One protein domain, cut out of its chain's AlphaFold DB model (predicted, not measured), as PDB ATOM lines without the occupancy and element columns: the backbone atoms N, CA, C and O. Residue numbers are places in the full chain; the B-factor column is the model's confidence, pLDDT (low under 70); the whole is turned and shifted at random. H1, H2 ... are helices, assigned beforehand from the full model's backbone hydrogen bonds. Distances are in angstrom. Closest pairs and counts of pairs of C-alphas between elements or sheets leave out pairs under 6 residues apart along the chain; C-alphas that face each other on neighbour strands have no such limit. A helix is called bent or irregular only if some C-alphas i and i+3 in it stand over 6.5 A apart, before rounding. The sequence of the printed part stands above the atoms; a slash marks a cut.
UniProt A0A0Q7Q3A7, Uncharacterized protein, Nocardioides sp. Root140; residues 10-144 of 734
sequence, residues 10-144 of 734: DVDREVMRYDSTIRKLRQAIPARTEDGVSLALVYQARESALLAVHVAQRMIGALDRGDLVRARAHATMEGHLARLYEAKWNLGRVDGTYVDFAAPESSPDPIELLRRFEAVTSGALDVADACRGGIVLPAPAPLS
ATOM      1  N   ASP A  10     199.477 266.262 156.052       82.94
ATOM      2  CA  ASP A  10     198.041 266.214 156.303       82.94
ATOM      3  C   ASP A  10     197.767 266.281 157.818       82.94
ATOM      4  O   ASP A  10     198.201 265.407 158.579       82.94
ATOM      5  N   VAL A  11     197.065 267.333 158.256       86.56
ATOM      6  CA  VAL A  11     196.667 267.530 159.658       86.56
ATOM      7  C   VAL A  11     195.881 266.324 160.157       86.56
ATOM      8  O   VAL A  11     196.141 265.862 161.266       86.56
ATOM      9  N   ASP A  12     194.997 265.753 159.337       88.62
ATOM     10  CA  ASP A  12     194.193 264.593 159.725       88.62
ATOM     11  C   ASP A  12     195.080 263.368 159.983       88.62
ATOM     12  O   ASP A  12     194.837 262.593 160.915       88.62
ATOM     13  N   ARG A  13     196.168 263.224 159.215       92.31
ATOM     14  CA  ARG A  13     197.160 262.160 159.412       92.31
ATOM     15  C   ARG A  13     197.912 262.323 160.731       92.31
ATOM     16  O   ARG A  13     198.070 261.337 161.449       92.31
ATOM     17  N   GLU A  14     198.371 263.530 161.068       93.62
ATOM     18  CA  GLU A  14     199.063 263.769 162.346       93.62
ATOM     19  C   GLU A  14     198.097 263.656 163.538       93.62
ATOM     20  O   GLU A  14     198.465 263.087 164.568       93.62
ATOM     21  N   VAL A  15     196.843 264.100 163.391       92.75
ATOM     22  CA  VAL A  15     195.778 263.925 164.394       92.75
ATOM     23  C   VAL A  15     195.524 262.448 164.662       92.75
ATOM     24  O   VAL A  15     195.595 262.027 165.814       92.75
ATOM     25  N   MET A  16     195.281 261.647 163.624       94.38
ATOM     26  CA  MET A  16     195.079 260.200 163.759       94.38
ATOM     27  C   MET A  16     196.264 259.530 164.459       94.38
ATOM     28  O   MET A  16     196.079 258.690 165.335       94.38
ATOM     29  N   ARG A  17     197.480 259.927 164.089       94.94
ATOM     30  CA  ARG A  17     198.725 259.376 164.621       94.94
ATOM     31  C   ARG A  17     198.940 259.673 166.100       94.94
ATOM     32  O   ARG A  17     199.419 258.806 166.826       94.94
ATOM     33  N   TYR A  18     198.617 260.880 166.556       96.25
ATOM     34  CA  TYR A  18     198.917 261.301 167.927       96.25
ATOM     35  C   TYR A  18     197.697 261.386 168.852       96.25
ATOM     36  O   TYR A  18     197.888 261.658 170.037       96.25
ATOM     37  N   ASP A  19     196.468 261.109 168.402       95.62
ATOM     38  CA  ASP A  19     195.263 261.223 169.245       95.62
ATOM     39  C   ASP A  19     195.350 260.389 170.534       95.62
ATOM     40  O   ASP A  19     195.090 260.896 171.632       95.62
ATOM     41  N   SER A  20     195.761 259.119 170.438       96.19
ATOM     42  CA  SER A  20     195.893 258.275 171.630       96.19
ATOM     43  C   SER A  20     196.996 258.784 172.565       96.19
ATOM     44  O   SER A  20     196.846 258.731 173.788       96.19
ATOM     45  N   THR A  21     198.072 259.337 171.996       95.19
ATOM     46  CA  THR A  21     199.200 259.916 172.734       95.19
ATOM     47  C   THR A  21     198.758 261.165 173.488       95.19
ATOM     48  O   THR A  21     198.993 261.261 174.690       95.19
ATOM     49  N   ILE A  22     198.024 262.070 172.835       96.31
ATOM     50  CA  ILE A  22     197.431 263.265 173.453       96.31
ATOM     51  C   ILE A  22     196.531 262.864 174.628       96.31
ATOM     52  O   ILE A  22     196.664 263.410 175.726       96.31
ATOM     53  N   ARG A  23     195.651 261.867 174.444       96.12
ATOM     54  CA  ARG A  23     194.778 261.371 175.522       96.12
ATOM     55  C   ARG A  23     195.571 260.792 176.696       96.12
ATOM     56  O   ARG A  23     195.262 261.127 177.840       96.12
ATOM     57  N   LYS A  24     196.595 259.973 176.428       94.75
ATOM     58  CA  LYS A  24     197.478 259.397 177.459       94.75
ATOM     59  C   LYS A  24     198.221 260.487 178.238       94.75
ATOM     60  O   LYS A  24     198.218 260.458 179.466       94.75
ATOM     61  N   LEU A  25     198.787 261.477 177.546       94.88
ATOM     62  CA  LEU A  25     199.500 262.591 178.178       94.88
ATOM     63  C   LEU A  25     198.571 263.431 179.066       94.88
ATOM     64  O   LEU A  25     198.921 263.716 180.208       94.88
ATOM     65  N   ARG A  26     197.349 263.751 178.610       95.00
ATOM     66  CA  ARG A  26     196.362 264.472 179.438       95.00
ATOM     67  C   ARG A  26     195.962 263.693 180.692       95.00
ATOM     68  O   ARG A  26     195.789 264.295 181.746       95.00
ATOM     69  N   GLN A  27     195.819 262.372 180.598       93.38
ATOM     70  CA  GLN A  27     195.486 261.520 181.748       93.38
ATOM     71  C   GLN A  27     196.630 261.422 182.767       93.38
ATOM     72  O   GLN A  27     196.368 261.228 183.953       93.38
ATOM     73  N   ALA A  28     197.881 261.575 182.324       88.38
ATOM     74  CA  ALA A  28     199.058 261.464 183.180       88.38
ATOM     75  C   ALA A  28     199.305 262.693 184.077       88.38
ATOM     76  O   ALA A  28     199.994 262.546 185.086       88.38
ATOM     77  N   ILE A  29     198.752 263.870 183.740       86.25
ATOM     78  CA  ILE A  29     198.965 265.123 184.495       86.25
ATOM     79  C   ILE A  29     198.292 265.081 185.885       86.25
ATOM     80  O   ILE A  29     198.990 265.234 186.880       86.25
ATOM     81  N   PRO A  30     196.973 264.822 186.032       71.56
ATOM     82  CA  PRO A  30     196.298 264.936 187.333       71.56
ATOM     83  C   PRO A  30     196.590 263.774 188.293       71.56
ATOM     84  O   PRO A  30     196.188 263.817 189.451       71.56
ATOM     85  N   ALA A  31     197.219 262.700 187.809       66.62
ATOM     86  CA  ALA A  31     197.415 261.463 188.562       66.62
ATOM     87  C   ALA A  31     198.569 261.530 189.582       66.62
ATOM     88  O   ALA A  31     198.789 260.570 190.320       66.62
ATOM     89  N   ARG A  32     199.321 262.634 189.618       73.12
ATOM     90  CA  ARG A  32     200.538 262.777 190.420       73.12
ATOM     91  C   ARG A  32     200.230 263.602 191.668       73.12
ATOM     92  O   ARG A  32     200.020 264.806 191.594       73.12
ATOM     93  N   THR A  33     200.130 262.944 192.821       69.19
ATOM     94  CA  THR A  33     199.919 263.620 194.112       69.19
ATOM     95  C   THR A  33     201.220 264.251 194.607       69.19
ATOM     96  O   THR A  33     202.291 263.681 194.412       69.19
ATOM     97  N   GLU A  34     201.132 265.397 195.286       71.12
ATOM     98  CA  GLU A  34     202.304 266.125 195.811       71.12
ATOM     99  C   GLU A  34     203.037 265.366 196.934       71.12
ATOM    100  O   GLU A  34     204.219 265.603 197.188       71.12
ATOM    101  N   ASP A  35     202.367 264.401 197.567       75.19
ATOM    102  CA  ASP A  35     202.966 263.534 198.577       75.19
ATOM    103  C   ASP A  35     203.931 262.523 197.930       75.19
ATOM    104  O   ASP A  35     203.517 261.610 197.214       75.19
ATOM    105  N   GLY A  36     205.231 262.654 198.222       76.25
ATOM    106  CA  GLY A  36     206.247 261.664 197.846       76.25
ATOM    107  C   GLY A  36     206.799 261.778 196.418       76.25
ATOM    108  O   GLY A  36     207.228 260.766 195.861       76.25
ATOM    109  N   VAL A  37     206.817 262.981 195.823       85.50
ATOM    110  CA  VAL A  37     207.427 263.211 194.498       85.50
ATOM    111  C   VAL A  37     208.892 262.761 194.488       85.50
ATOM    112  O   VAL A  37     209.728 263.266 195.235       85.50
ATOM    113  N   SER A  38     209.200 261.804 193.611       87.31
ATOM    114  CA  SER A  38     210.551 261.282 193.390       87.31
ATOM    115  C   SER A  38     211.167 261.857 192.116       87.31
ATOM    116  O   SER A  38     210.457 262.276 191.201       87.31
ATOM    117  N   LEU A  39     212.497 261.809 192.006       84.50
ATOM    118  CA  LEU A  39     213.203 262.213 190.785       84.50
ATOM    119  C   LEU A  39     212.790 261.362 189.568       84.50
ATOM    120  O   LEU A  39     212.661 261.883 188.466       84.50
ATOM    121  N   ALA A  40     212.462 260.081 189.776       84.81
ATOM    122  CA  ALA A  40     211.909 259.215 188.733       84.81
ATOM    123  C   ALA A  40     210.590 259.761 188.155       84.81
ATOM    124  O   ALA A  40     210.368 259.706 186.945       84.81
ATOM    125  N   LEU A  41     209.729 260.337 189.002       87.38
ATOM    126  CA  LEU A  41     208.492 260.972 188.550       87.38
ATOM    127  C   LEU A  41     208.770 262.260 187.761       87.38
ATOM    128  O   LEU A  41     208.107 262.518 186.755       87.38
ATOM    129  N   VAL A  42     209.774 263.038 188.178       89.81
ATOM    130  CA  VAL A  42     210.237 264.223 187.437       89.81
ATOM    131  C   VAL A  42     210.761 263.826 186.055       89.81
ATOM    132  O   VAL A  42     210.384 264.457 185.072       89.81
ATOM    133  N   TYR A  43     211.525 262.734 185.933       87.06
ATOM    134  CA  TYR A  43     211.949 262.218 184.626       87.06
ATOM    135  C   TYR A  43     210.765 261.820 183.748       87.06
ATOM    136  O   TYR A  43     210.681 262.247 182.603       87.06
ATOM    137  N   GLN A  44     209.773 261.108 184.284       87.44
ATOM    138  CA  GLN A  44     208.552 260.809 183.525       87.44
ATOM    139  C   GLN A  44     207.788 262.078 183.106       87.44
ATOM    140  O   GLN A  44     207.089 262.076 182.092       87.44
ATOM    141  N   ALA A  45     207.859 263.154 183.900       91.62
ATOM    142  CA  ALA A  45     207.275 264.452 183.549       91.62
ATOM    143  C   ALA A  45     208.033 265.106 182.390       91.62
ATOM    144  O   ALA A  45     207.407 265.586 181.449       91.62
ATOM    145  N   ARG A  46     209.371 265.079 182.442       92.00
ATOM    146  CA  ARG A  46     210.262 265.549 181.374       92.00
ATOM    147  C   ARG A  46     209.935 264.866 180.048       92.00
ATOM    148  O   ARG A  46     209.693 265.565 179.070       92.00
ATOM    149  N   GLU A  47     209.848 263.535 180.039       89.50
ATOM    150  CA  GLU A  47     209.498 262.754 178.841       89.50
ATOM    151  C   GLU A  47     208.120 263.138 178.288       89.50
ATOM    152  O   GLU A  47     207.947 263.349 177.089       89.50
ATOM    153  N   SER A  48     207.134 263.307 179.177       92.44
ATOM    154  CA  SER A  48     205.787 263.745 178.791       92.44
ATOM    155  C   SER A  48     205.799 265.144 178.169       92.44
ATOM    156  O   SER A  48     205.114 265.376 177.174       92.44
ATOM    157  N   ALA A  49     206.595 266.064 178.720       95.38
ATOM    158  CA  ALA A  49     206.720 267.428 178.222       95.38
ATOM    159  C   ALA A  49     207.406 267.476 176.852       95.38
ATOM    160  O   ALA A  49     206.916 268.157 175.953       95.38
ATOM    161  N   LEU A  50     208.500 266.731 176.672       93.81
ATOM    162  CA  LEU A  50     209.214 266.639 175.396       93.81
ATOM    163  C   LEU A  50     208.329 266.020 174.307       93.81
ATOM    164  O   LEU A  50     208.220 266.574 173.212       93.81
ATOM    165  N   LEU A  51     207.609 264.937 174.625       93.38
ATOM    166  CA  LEU A  51     206.664 264.322 173.694       93.38
ATOM    167  C   LEU A  51     205.479 265.247 173.375       93.38
ATOM    168  O   LEU A  51     205.080 265.346 172.218       93.38
ATOM    169  N   ALA A  52     204.934 265.970 174.359       96.38
ATOM    170  CA  ALA A  52     203.861 266.940 174.127       96.38
ATOM    171  C   ALA A  52     204.310 268.095 173.218       96.38
ATOM    172  O   ALA A  52     203.574 268.480 172.308       96.38
ATOM    173  N   VAL A  53     205.523 268.620 173.425       96.94
ATOM    174  CA  VAL A  53     206.127 269.641 172.555       96.94
ATOM    175  C   VAL A  53     206.311 269.109 171.136       96.94
ATOM    176  O   VAL A  53     205.938 269.799 170.187       96.94
ATOM    177  N   HIS A  54     206.820 267.883 170.987       95.31
ATOM    178  CA  HIS A  54     206.943 267.219 169.689       95.31
ATOM    179  C   HIS A  54     205.590 267.140 168.978       95.31
ATOM    180  O   HIS A  54     205.452 267.648 167.868       95.31
ATOM    181  N   VAL A  55     204.563 266.602 169.642       95.50
ATOM    182  CA  VAL A  55     203.203 266.503 169.090       95.50
ATOM    183  C   VAL A  55     202.668 267.874 168.669       95.50
ATOM    184  O   VAL A  55     202.194 268.020 167.544       95.50
ATOM    185  N   ALA A  56     202.781 268.896 169.520       96.75
ATOM    186  CA  ALA A  56     202.317 270.245 169.204       96.75
ATOM    187  C   ALA A  56     203.012 270.819 167.961       96.75
ATOM    188  O   ALA A  56     202.354 271.355 167.071       96.75
ATOM    189  N   GLN A  57     204.331 270.657 167.852       95.75
ATOM    190  CA  GLN A  57     205.100 271.132 166.701       95.75
ATOM    191  C   GLN A  57     204.764 270.358 165.420       95.75
ATOM    192  O   GLN A  57     204.686 270.967 164.353       95.75
ATOM    193  N   ARG A  58     204.483 269.048 165.507       94.19
ATOM    194  CA  ARG A  58     203.963 268.267 164.371       94.19
ATOM    195  C   ARG A  58     202.622 268.814 163.877       94.19
ATOM    196  O   ARG A  58     202.460 268.980 162.672       94.19
ATOM    197  N   MET A  59     201.706 269.160 164.787       95.44
ATOM    198  CA  MET A  59     200.419 269.771 164.423       95.44
ATOM    199  C   MET A  59     200.600 271.155 163.787       95.44
ATOM    200  O   MET A  59     199.977 271.447 162.774       95.44
ATOM    201  N   ILE A  60     201.493 271.991 164.328       94.75
ATOM    202  CA  ILE A  60     201.822 273.305 163.747       94.75
ATOM    203  C   ILE A  60     202.385 273.150 162.329       94.75
ATOM    204  O   ILE A  60     202.025 273.916 161.437       94.75
ATOM    205  N   GLY A  61     203.275 272.179 162.119       92.25
ATOM    206  CA  GLY A  61     203.899 271.914 160.823       92.25
ATOM    207  C   GLY A  61     202.945 271.376 159.759       92.25
ATOM    208  O   GLY A  61     203.216 271.557 158.573       92.25
ATOM    209  N   ALA A  62     201.839 270.757 160.176       92.19
ATOM    210  CA  ALA A  62     200.786 270.268 159.291       92.19
ATOM    211  C   ALA A  62     199.846 271.383 158.790       92.19
ATOM    212  O   ALA A  62     199.221 271.242 157.745       92.19
ATOM    213  N   LEU A  63     199.782 272.518 159.492       91.31
ATOM    214  CA  LEU A  63     199.003 273.678 159.058       91.31
ATOM    215  C   LEU A  63     199.716 274.465 157.948       91.31
ATOM    216  O   LEU A  63     200.948 274.618 157.937       91.31
ATOM    217  N   ASP A  64     198.927 275.071 157.064       87.38
ATOM    218  CA  ASP A  64     199.438 275.932 156.002       87.38
ATOM    219  C   ASP A  64     200.205 277.135 156.564       87.38
ATOM    220  O   ASP A  64     199.829 277.743 157.567       87.38
ATOM    221  N   ARG A  65     201.287 277.538 155.880       79.69
ATOM    222  CA  ARG A  65     202.074 278.744 156.232       79.69
ATOM    223  C   ARG A  65     201.222 280.023 156.236       79.69
ATOM    224  O   ARG A  65     201.544 280.977 156.932       79.69
ATOM    225  N   GLY A  66     200.133 280.011 155.468       78.44
ATOM    226  CA  GLY A  66     199.128 281.066 155.385       78.44
ATOM    227  C   GLY A  66     198.052 281.035 156.484       78.44
ATOM    228  O   GLY A  66     197.148 281.868 156.445       78.44
ATOM    229  N   ASP A  67     198.127 280.134 157.466       86.50
ATOM    230  CA  ASP A  67     197.117 280.027 158.521       86.50
ATOM    231  C   ASP A  67     197.452 280.898 159.752       86.50
ATOM    232  O   ASP A  67     198.538 280.831 160.340       86.50
ATOM    233  N   LEU A  68     196.486 281.704 160.201       88.88
ATOM    234  CA  LEU A  68     196.595 282.480 161.436       88.88
ATOM    235  C   LEU A  68     196.681 281.581 162.683       88.88
ATOM    236  O   LEU A  68     197.357 281.951 163.649       88.88
ATOM    237  N   VAL A  69     196.030 280.412 162.672       93.31
ATOM    238  CA  VAL A  69     196.120 279.403 163.740       93.31
ATOM    239  C   VAL A  69     197.573 278.984 163.916       93.31
ATOM    240  O   VAL A  69     198.099 279.056 165.028       93.31
ATOM    241  N   ARG A  70     198.256 278.655 162.815       92.62
ATOM    242  CA  ARG A  70     199.678 278.301 162.809       92.62
ATOM    243  C   ARG A  70     200.540 279.414 163.391       92.62
ATOM    244  O   ARG A  70     201.337 279.149 164.287       92.62
ATOM    245  N   ALA A  71     200.377 280.652 162.921       89.88
ATOM    246  CA  ALA A  71     201.186 281.780 163.389       89.88
ATOM    247  C   ALA A  71     201.036 282.022 164.906       89.88
ATOM    248  O   ALA A  71     202.020 282.277 165.604       89.88
ATOM    249  N   ARG A  72     199.813 281.906 165.444       92.69
ATOM    250  CA  ARG A  72     199.549 282.058 166.888       92.69
ATOM    251  C   ARG A  72     200.028 280.868 167.711       92.69
ATOM    252  O   ARG A  72     200.608 281.076 168.779       92.69
ATOM    253  N   ALA A  73     199.825 279.651 167.218       95.62
ATOM    254  CA  ALA A  73     200.331 278.429 167.830       95.62
ATOM    255  C   ALA A  73     201.858 278.452 167.928       95.62
ATOM    256  O   ALA A  73     202.409 278.227 169.002       95.62
ATOM    257  N   HIS A  74     202.526 278.848 166.845       93.56
ATOM    258  CA  HIS A  74     203.966 279.028 166.802       93.56
ATOM    259  C   HIS A  74     204.462 279.997 167.883       93.56
ATOM    260  O   HIS A  74     205.267 279.625 168.732       93.56
ATOM    261  N   ALA A  75     203.931 281.223 167.903       92.31
ATOM    262  CA  ALA A  75     204.328 282.228 168.886       92.31
ATOM    263  C   ALA A  75     204.072 281.772 170.334       92.31
ATOM    264  O   ALA A  75     204.846 282.092 171.232       92.31
ATOM    265  N   THR A  76     202.989 281.026 170.574       96.00
ATOM    266  CA  THR A  76     202.676 280.481 171.904       96.00
ATOM    267  C   THR A  76     203.679 279.400 172.310       96.00
ATOM    268  O   THR A  76     204.130 279.383 173.458       96.00
ATOM    269  N   MET A  77     204.085 278.536 171.373       96.94
ATOM    270  CA  MET A  77     205.072 277.488 171.637       96.94
ATOM    271  C   MET A  77     206.437 278.035 172.032       96.94
ATOM    272  O   MET A  77     207.064 277.435 172.899       96.94
ATOM    273  N   GLU A  78     206.871 279.178 171.498       95.50
ATOM    274  CA  GLU A  78     208.135 279.810 171.905       95.50
ATOM    275  C   GLU A  78     208.219 280.030 173.423       95.50
ATOM    276  O   GLU A  78     209.241 279.759 174.058       95.50
ATOM    277  N   GLY A  79     207.105 280.423 174.051       95.88
ATOM    278  CA  GLY A  79     207.044 280.565 175.505       95.88
ATOM    279  C   GLY A  79     207.111 279.243 176.263       95.88
ATOM    280  O   GLY A  79     207.695 279.181 177.346       95.88
ATOM    281  N   HIS A  80     206.551 278.172 175.703       97.19
ATOM    282  CA  HIS A  80     206.663 276.836 176.287       97.19
ATOM    283  C   HIS A  80     208.061 276.241 176.107       97.19
ATOM    284  O   HIS A  80     208.545 275.589 177.027       97.19
ATOM    285  N   LEU A  81     208.739 276.522 174.991       96.50
ATOM    286  CA  LEU A  81     210.115 276.090 174.740       96.50
ATOM    287  C   LEU A  81     211.105 276.751 175.702       96.50
ATOM    288  O   LEU A  81     211.923 276.055 176.296       96.50
ATOM    289  N   ALA A  82     210.979 278.059 175.952       95.88
ATOM    290  CA  ALA A  82     211.809 278.742 176.948       95.88
ATOM    291  C   ALA A  82     211.626 278.157 178.366       95.88
ATOM    292  O   ALA A  82     212.601 277.943 179.088       95.88
ATOM    293  N   ARG A  83     210.383 277.834 178.758       95.88
ATOM    294  CA  ARG A  83     210.080 277.192 180.054       95.88
ATOM    295  C   ARG A  83     210.577 275.752 180.134       95.88
ATOM    296  O   ARG A  83     211.061 275.334 181.183       95.88
ATOM    297  N   LEU A  84     210.459 274.994 179.042       95.69
ATOM    298  CA  LEU A  84     211.003 273.642 178.949       95.69
ATOM    299  C   LEU A  84     212.518 273.670 179.134       95.69
ATOM    300  O   LEU A  84     213.046 272.892 179.924       95.69
ATOM    301  N   TYR A  85     213.197 274.593 178.453       95.06
ATOM    302  CA  TYR A  85     214.634 274.779 178.585       95.06
ATOM    303  C   TYR A  85     215.031 275.077 180.037       95.06
ATOM    304  O   TYR A  85     215.898 274.412 180.598       95.06
ATOM    305  N   GLU A  86     214.334 276.012 180.689       95.00
ATOM    306  CA  GLU A  86     214.555 276.334 182.100       95.00
ATOM    307  C   GLU A  86     214.360 275.116 183.022       95.00
ATOM    308  O   GLU A  86     215.159 274.879 183.931       95.00
ATOM    309  N   ALA A  87     213.310 274.324 182.794       94.94
ATOM    310  CA  ALA A  87     213.052 273.109 183.562       94.94
ATOM    311  C   ALA A  87     214.157 272.056 183.355       94.94
ATOM    312  O   ALA A  87     214.618 271.466 184.334       94.94
ATOM    313  N   LYS A  88     214.631 271.861 182.114       93.50
ATOM    314  CA  LYS A  88     215.751 270.960 181.787       93.50
ATOM    315  C   LYS A  88     217.057 271.412 182.435       93.50
ATOM    316  O   LYS A  88     217.748 270.587 183.024       93.50
ATOM    317  N   TRP A  89     217.374 272.704 182.370       93.19
ATOM    318  CA  TRP A  89     218.555 273.277 183.016       93.19
ATOM    319  C   TRP A  89     218.551 273.019 184.522       93.19
ATOM    320  O   TRP A  89     219.523 272.507 185.077       93.19
ATOM    321  N   ASN A  90     217.433 273.316 185.189       93.44
ATOM    322  CA  ASN A  90     217.320 273.111 186.629       93.44
ATOM    323  C   ASN A  90     217.373 271.629 187.001       93.44
ATOM    324  O   ASN A  90     218.105 271.286 187.922       93.44
ATOM    325  N   LEU A  91     216.687 270.749 186.264       90.44
ATOM    326  CA  LEU A  91     216.800 269.303 186.465       90.44
ATOM    327  C   LEU A  91     218.248 268.827 186.310       90.44
ATOM    328  O   LEU A  91     218.737 268.088 187.160       90.44
ATOM    329  N   GLY A  92     218.964 269.298 185.291       85.94
ATOM    330  CA  GLY A  92     220.338 268.864 185.081       85.94
ATOM    331  C   GLY A  92     221.349 269.429 186.088       85.94
ATOM    332  O   GLY A  92     222.441 268.882 186.234       85.94
ATOM    333  N   ARG A  93     220.988 270.473 186.846       88.31
ATOM    334  CA  ARG A  93     221.710 270.879 188.067       88.31
ATOM    335  C   ARG A  93     221.428 269.954 189.254       88.31
ATOM    336  O   ARG A  93     222.255 269.881 190.157       88.31
ATOM    337  N   VAL A  94     220.279 269.277 189.277       86.50
ATOM    338  CA  VAL A  94     219.935 268.285 190.309       86.50
ATOM    339  C   VAL A  94     220.631 266.954 190.048       86.50
ATOM    340  O   VAL A  94     221.154 266.354 190.980       86.50
ATOM    341  N   ASP A  95     220.643 266.490 188.797       79.50
ATOM    342  CA  ASP A  95     221.144 265.152 188.452       79.50
ATOM    343  C   ASP A  95     222.586 265.105 187.922       79.50
ATOM    344  O   ASP A  95     223.138 264.026 187.722       79.50
ATOM    345  N   GLY A  96     223.214 266.268 187.740       77.88
ATOM    346  CA  GLY A  96     224.599 266.383 187.283       77.88
ATOM    347  C   GLY A  96     224.772 266.449 185.764       77.88
ATOM    348  O   GLY A  96     225.895 266.627 185.301       77.88
ATOM    349  N   THR A  97     223.699 266.399 184.970       78.31
ATOM    350  CA  THR A  97     223.742 266.578 183.502       78.31
ATOM    351  C   THR A  97     224.434 267.884 183.087       78.31
ATOM    352  O   THR A  97     225.125 267.905 182.072       78.31
ATOM    353  N   TYR A  98     224.303 268.958 183.877       84.25
ATOM    354  CA  TYR A  98     224.941 270.264 183.635       84.25
ATOM    355  C   TYR A  98     226.149 270.537 184.552       84.25
ATOM    356  O   TYR A  98     226.503 271.696 184.757       84.25
ATOM    357  N   VAL A  99     226.805 269.516 185.118       83.19
ATOM    358  CA  VAL A  99     227.888 269.702 186.114       83.19
ATOM    359  C   VAL A  99     229.068 270.553 185.611       83.19
ATOM    360  O   VAL A  99     229.663 271.305 186.391       83.19
ATOM    361  N   ASP A 100     229.351 270.491 184.306       84.75
ATOM    362  CA  ASP A 100     230.404 271.265 183.633       84.75
ATOM    363  C   ASP A 100     229.964 272.698 183.249       84.75
ATOM    364  O   ASP A 100     230.771 273.478 182.751       84.75
ATOM    365  N   PHE A 101     228.704 273.076 183.501       89.38
ATOM    366  CA  PHE A 101     228.128 274.381 183.133       89.38
ATOM    367  C   PHE A 101     227.513 275.139 184.310       89.38
ATOM    368  O   PHE A 101     227.478 276.366 184.318       89.38
ATOM    369  N   ALA A 102     227.017 274.422 185.314       89.31
ATOM    370  CA  ALA A 102     226.340 275.002 186.457       89.31
ATOM    371  C   ALA A 102     226.679 274.259 187.750       89.31
ATOM    372  O   ALA A 102     226.968 273.063 187.768       89.31
ATOM    373  N   ALA A 103     226.642 274.991 188.864       86.94
ATOM    374  CA  ALA A 103     226.821 274.387 190.174       86.94
ATOM    375  C   ALA A 103     225.630 273.462 190.493       86.94
ATOM    376  O   ALA A 103     224.484 273.842 190.188       86.94
ATOM    377  N   PRO A 104     225.880 272.299 191.132       83.94
ATOM    378  CA  PRO A 104     224.818 271.419 191.595       83.94
ATOM    379  C   PRO A 104     223.804 272.172 192.458       83.94
ATOM    380  O   PRO A 104     224.170 273.071 193.222       83.94
ATOM    381  N   GLU A 105     222.527 271.826 192.330       84.44
ATOM    382  CA  GLU A 105     221.493 272.398 193.187       84.44
ATOM    383  C   GLU A 105     221.585 271.791 194.591       84.44
ATOM    384  O   GLU A 105     221.473 270.581 194.776       84.44
ATOM    385  N   SER A 106     221.807 272.644 195.591       78.31
ATOM    386  CA  SER A 106     222.050 272.214 196.975       78.31
ATOM    387  C   SER A 106     220.774 271.805 197.710       78.31
ATOM    388  O   SER A 106     220.824 271.099 198.716       78.31
ATOM    389  N   SER A 107     219.618 272.271 197.239       83.81
ATOM    390  CA  SER A 107     218.306 271.956 197.808       83.81
ATOM    391  C   SER A 107     217.277 271.911 196.680       83.81
ATOM    392  O   SER A 107     216.528 272.872 196.499       83.81
ATOM    393  N   PRO A 108     217.274 270.834 195.868       84.94
ATOM    394  CA  PRO A 108     216.327 270.712 194.774       84.94
ATOM    395  C   PRO A 108     214.899 270.677 195.317       84.94
ATOM    396  O   PRO A 108     214.645 270.075 196.360       84.94
ATOM    397  N   ASP A 109     213.969 271.282 194.580       91.06
ATOM    398  CA  ASP A 109     212.531 271.131 194.797       91.06
ATOM    399  C   ASP A 109     211.948 270.270 193.658       91.06
ATOM    400  O   ASP A 109     211.612 270.787 192.585       91.06
ATOM    401  N   PRO A 110     211.864 268.935 193.840       90.19
ATOM    402  CA  PRO A 110     211.300 268.038 192.836       90.19
ATOM    403  C   PRO A 110     209.835 268.338 192.511       90.19
ATOM    404  O   PRO A 110     209.403 268.045 191.399       90.19
ATOM    405  N   ILE A 111     209.075 268.917 193.451       93.44
ATOM    406  CA  ILE A 111     207.667 269.274 193.236       93.44
ATOM    407  C   ILE A 111     207.593 270.444 192.258       93.44
ATOM    408  O   ILE A 111     206.817 270.406 191.306       93.44
ATOM    409  N   GLU A 112     208.428 271.463 192.444       93.62
ATOM    410  CA  GLU A 112     208.510 272.588 191.512       93.62
ATOM    411  C   GLU A 112     208.975 272.146 190.115       93.62
ATOM    412  O   GLU A 112     208.383 272.546 189.111       93.62
ATOM    413  N   LEU A 113     209.984 271.271 190.020       93.88
ATOM    414  CA  LEU A 113     210.411 270.705 188.732       93.88
ATOM    415  C   LEU A 113     209.287 269.920 188.046       93.88
ATOM    416  O   LEU A 113     209.046 270.110 186.852       93.88
ATOM    417  N   LEU A 114     208.578 269.074 188.799       94.25
ATOM    418  CA  LEU A 114     207.418 268.335 188.307       94.25
ATOM    419  C   LEU A 114     206.354 269.292 187.748       94.25
ATOM    420  O   LEU A 114     205.966 269.153 186.587       94.25
ATOM    421  N   ARG A 115     205.958 270.310 188.524       94.88
ATOM    422  CA  ARG A 115     204.963 271.314 188.117       94.88
ATOM    423  C   ARG A 115     205.377 272.064 186.852       94.88
ATOM    424  O   ARG A 115     204.535 272.322 185.994       94.88
ATOM    425  N   ARG A 116     206.661 272.398 186.697       95.44
ATOM    426  CA  ARG A 116     207.174 273.059 185.484       95.44
ATOM    427  C   ARG A 116     207.010 272.186 184.244       95.44
ATOM    428  O   ARG A 116     206.503 272.668 183.232       95.44
ATOM    429  N   PHE A 117     207.394 270.910 184.315       96.19
ATOM    430  CA  PHE A 117     207.219 269.985 183.192       96.19
ATOM    431  C   PHE A 117     205.740 269.711 182.891       96.19
ATOM    432  O   PHE A 117     205.350 269.672 181.723       96.19
ATOM    433  N   GLU A 118     204.887 269.591 183.908       95.94
ATOM    434  CA  GLU A 118     203.437 269.447 183.726       95.94
ATOM    435  C   GLU A 118     202.804 270.686 183.084       95.94
ATOM    436  O   GLU A 118     201.974 270.554 182.184       95.94
ATOM    437  N   ALA A 119     203.233 271.891 183.470       96.19
ATOM    438  CA  ALA A 119     202.768 273.136 182.864       96.19
ATOM    439  C   ALA A 119     203.173 273.246 181.384       96.19
ATOM    440  O   ALA A 119     202.374 273.689 180.555       96.19
ATOM    441  N   VAL A 120     204.391 272.818 181.033       97.31
ATOM    442  CA  VAL A 120     204.823 272.704 179.629       97.31
ATOM    443  C   VAL A 120     203.975 271.671 178.890       97.31
ATOM    444  O   VAL A 120     203.474 271.975 177.812       97.31
ATOM    445  N   THR A 121     203.768 270.493 179.484       97.75
ATOM    446  CA  THR A 121     202.951 269.417 178.902       97.75
ATOM    447  C   THR A 121     201.539 269.918 178.603       97.75
ATOM    448  O   THR A 121     201.084 269.824 177.468       97.75
ATOM    449  N   SER A 122     200.858 270.508 179.590       97.56
ATOM    450  CA  SER A 122     199.501 271.037 179.422       97.56
ATOM    451  C   SER A 122     199.443 272.101 178.331       97.56
ATOM    452  O   SER A 122     198.611 272.003 177.435       97.56
ATOM    453  N   GLY A 123     200.344 273.085 178.370       97.50
ATOM    454  CA  GLY A 123     200.343 274.175 177.397       97.50
ATOM    455  C   GLY A 123     200.625 273.716 175.967       97.50
ATOM    456  O   GLY A 123     199.952 274.155 175.040       97.50
ATOM    457  N   ALA A 124     201.557 272.778 175.778       98.12
ATOM    458  CA  ALA A 124     201.820 272.191 174.466       98.12
ATOM    459  C   ALA A 124     200.605 271.404 173.936       98.12
ATOM    460  O   ALA A 124     200.258 271.523 172.762       98.12
ATOM    461  N   LEU A 125     199.907 270.652 174.794       98.19
ATOM    462  CA  LEU A 125     198.683 269.944 174.400       98.19
ATOM    463  C   LEU A 125     197.530 270.899 174.071       98.19
ATOM    464  O   LEU A 125     196.760 270.618 173.157       98.19
ATOM    465  N   ASP A 126     197.426 272.036 174.760       97.88
ATOM    466  CA  ASP A 126     196.442 273.072 174.435       97.88
ATOM    467  C   ASP A 126     196.727 273.701 173.063       97.88
ATOM    468  O   ASP A 126     195.800 273.959 172.292       97.88
ATOM    469  N   VAL A 127     198.005 273.873 172.706       97.94
ATOM    470  CA  VAL A 127     198.401 274.283 171.352       97.94
ATOM    471  C   VAL A 127     198.050 273.212 170.316       97.94
ATOM    472  O   VAL A 127     197.462 273.541 169.287       97.94
ATOM    473  N   ALA A 128     198.352 271.941 170.586       97.12
ATOM    474  CA  ALA A 128     198.009 270.838 169.687       97.12
ATOM    475  C   ALA A 128     196.490 270.751 169.438       97.12
ATOM    476  O   ALA A 128     196.053 270.600 168.296       97.12
ATOM    477  N   ASP A 129     195.681 270.904 170.490       97.00
ATOM    478  CA  ASP A 129     194.220 270.924 170.392       97.00
ATOM    479  C   ASP A 129     193.699 272.136 169.611       97.00
ATOM    480  O   ASP A 129     192.753 271.999 168.834       97.00
ATOM    481  N   ALA A 130     194.330 273.303 169.765       96.88
ATOM    482  CA  ALA A 130     193.986 274.487 168.989       96.88
ATOM    483  C   ALA A 130     194.278 274.297 167.495       96.88
ATOM    484  O   ALA A 130     193.419 274.605 166.669       96.88
ATOM    485  N   CYS A 131     195.433 273.719 167.144       96.00
ATOM    486  CA  CYS A 131     195.755 273.350 165.765       96.00
ATOM    487  C   CYS A 131     194.734 272.355 165.197       96.00
ATOM    488  O   CYS A 131     194.184 272.594 164.127       96.00
ATOM    489  N   ARG A 132     194.411 271.291 165.946       94.88
ATOM    490  CA  ARG A 132     193.404 270.291 165.550       94.88
ATOM    491  C   ARG A 132     192.014 270.900 165.339       94.88
ATOM    492  O   ARG A 132     191.285 270.481 164.449       94.88
ATOM    493  N   GLY A 133     191.625 271.850 166.184       95.44
ATOM    494  CA  GLY A 133     190.310 272.487 166.135       95.44
ATOM    495  C   GLY A 133     190.209 273.688 165.191       95.44
ATOM    496  O   GLY A 133     189.130 274.273 165.107       95.44
ATOM    497  N   GLY A 134     191.305 274.108 164.548       95.12
ATOM    498  CA  GLY A 134     191.352 275.363 163.792       95.12
ATOM    499  C   GLY A 134     191.092 276.602 164.664       95.12
ATOM    500  O   GLY A 134     190.489 277.578 164.215       95.12
ATOM    501  N   ILE A 135     191.483 276.560 165.942       96.94
ATOM    502  CA  ILE A 135     191.210 277.613 166.925       96.94
ATOM    503  C   ILE A 135     192.385 278.587 166.970       96.94
ATOM    504  O   ILE A 135     193.510 278.229 167.309       96.94
ATOM    505  N   VAL A 136     192.113 279.863 166.699       95.81
ATOM    506  CA  VAL A 136     193.116 280.924 166.815       95.81
ATOM    507  C   VAL A 136     193.375 281.231 168.291       95.81
ATOM    508  O   VAL A 136     192.520 281.784 168.984       95.81
ATOM    509  N   LEU A 137     194.574 280.895 168.766       95.38
ATOM    510  CA  LEU A 137     195.019 281.229 170.118       95.38
ATOM    511  C   LEU A 137     195.202 282.749 170.297       95.38
ATOM    512  O   LEU A 137     195.538 283.456 169.337       95.38
ATOM    513  N   PRO A 138     195.018 283.275 171.523       94.12
ATOM    514  CA  PRO A 138     195.333 284.668 171.817       94.12
ATOM    515  C   PRO A 138     196.819 284.956 171.573       94.12
ATOM    516  O   PRO A 138     197.664 284.063 171.604       94.12
ATOM    517  N   ALA A 139     197.153 286.228 171.348       86.75
ATOM    518  CA  ALA A 139     198.549 286.639 171.286       86.75
ATOM    519  C   ALA A 139     199.242 286.307 172.624       86.75
ATOM    520  O   ALA A 139     198.735 286.730 173.668       86.75
ATOM    521  N   PRO A 140     200.364 285.567 172.618       88.56
ATOM    522  CA  PRO A 140     201.080 285.268 173.849       88.56
ATOM    523  C   PRO A 140     201.673 286.550 174.435       88.56
ATOM    524  O   PRO A 140     202.005 287.494 173.713       88.56
ATOM    525  N   ALA A 141     201.821 286.576 175.758       88.44
ATOM    526  CA  ALA A 141     202.577 287.633 176.410       88.44
ATOM    527  C   ALA A 141     204.045 287.587 175.934       88.44
ATOM    528  O   ALA A 141     204.590 286.489 175.787       88.44
ATOM    529  N   PRO A 142     204.697 288.745 175.715       86.31
ATOM    530  CA  PRO A 142     206.121 288.783 175.415       86.31
ATOM    531  C   PRO A 142     206.928 288.082 176.508       86.31
ATOM    532  O   PRO A 142     206.671 288.273 177.699       86.31
ATOM    533  N   LEU A 143     207.920 287.290 176.108       88.75
ATOM    534  CA  LEU A 143     208.858 286.700 177.053       88.75
ATOM    535  C   LEU A 143     209.815 287.773 177.568       88.75
ATOM    536  O   LEU A 143     210.382 288.544 176.794       88.75
ATOM    537  N   SER A 144     210.015 287.797 178.883       91.31
ATOM    538  CA  SER A 144     211.020 288.645 179.522       91.31
ATOM    539  C   SER A 144     212.389 287.973 179.391       91.31
ATOM    540  O   SER A 144     212.798 287.198 180.255       91.31
TER     541      SER A 144
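This is residues 10 to 144 of the 734 residues of an uncharacterized protein of Nocardioides sp. Root140 (UniProt A0A0Q7Q3A7). Four helices lie side by side in an up-and-down bundle, with H2 and H4 in the middle and H1 and H3 on opposite sides of that pair. The bundle is well formed along its length, though H1 has a kink; the unnamed loop of residues 96 to 109 lies at the end where H3 stops and H4 starts, and residues 134 to 144 fold back along the bundle's length. You have 135 residues printed, with four named helices in the order H1, H2, H3, H4 and no named strand, and the class is all helix. The whole is compact, with a radius of gyration of the C-alphas of 15.9 A, and only just elongated, spanning 48 by 31 by 23 A.

Find C-alpha 11 at (196.667, 267.530, 159.658); from there H1, residues 11 to 28, runs 24.4 A. Near residue 18 you meet a kink of 51 degrees, and H1 is irregular, with C-alphas 17 and 20 standing 7.6 A apart. Go on to C-alpha 39 at (213.203, 262.213, 190.785), where H2, residues 39 to 62, begins its 34.8 A. H3, residues 68 to 95, is the longest helix at 40.4 A. H4, residues 110 to 133, runs 34.3 A and ends with C-alpha 133 at (190.310, 272.487, 166.135).

Start from the hub, H2 and H4, each touching three other helices. Look at the C-alphas of Ala 49 and Thr 121, their closest pair at 4.3 A; H2 and H4 run the same way at a shallow tilt of 20 degrees. H1 and H2 form a helical hairpin and touch, closest at the C-alphas of Val 11 and Ala 62, 5.0 A apart. H4 touches H1 with residues 121 to 132 alone, closest at Ile 22 and Leu 125, whose C-alphas are 6.9 A apart. H2 and H3 form a hairpin at a shallow tilt of 21 degrees, with the C-alphas of Ile 60 and Arg 70 closest at 5.5 A. H3 and H4 form a hairpin too, closest at the C-alphas of His 80 and Val 120, 5.6 A. H1 and H3 are apart. Every O i to N i+4 pair is within hydrogen-bond range in H2 and H4; in H1 it is 12 of 14 and in H3 22 of 24.

The C-alphas of Gly 66 and Ser 106 are the two farthest apart, at 48.3 A. The printed part has no cut. The link from H2 to H3 is tight, that from H1 to H2 short, and that from H3 to H4 long, with 14 residues. The mean pLDDT of the printed part is 90.8; look for low confidence, under 70, at residues 31 and 33.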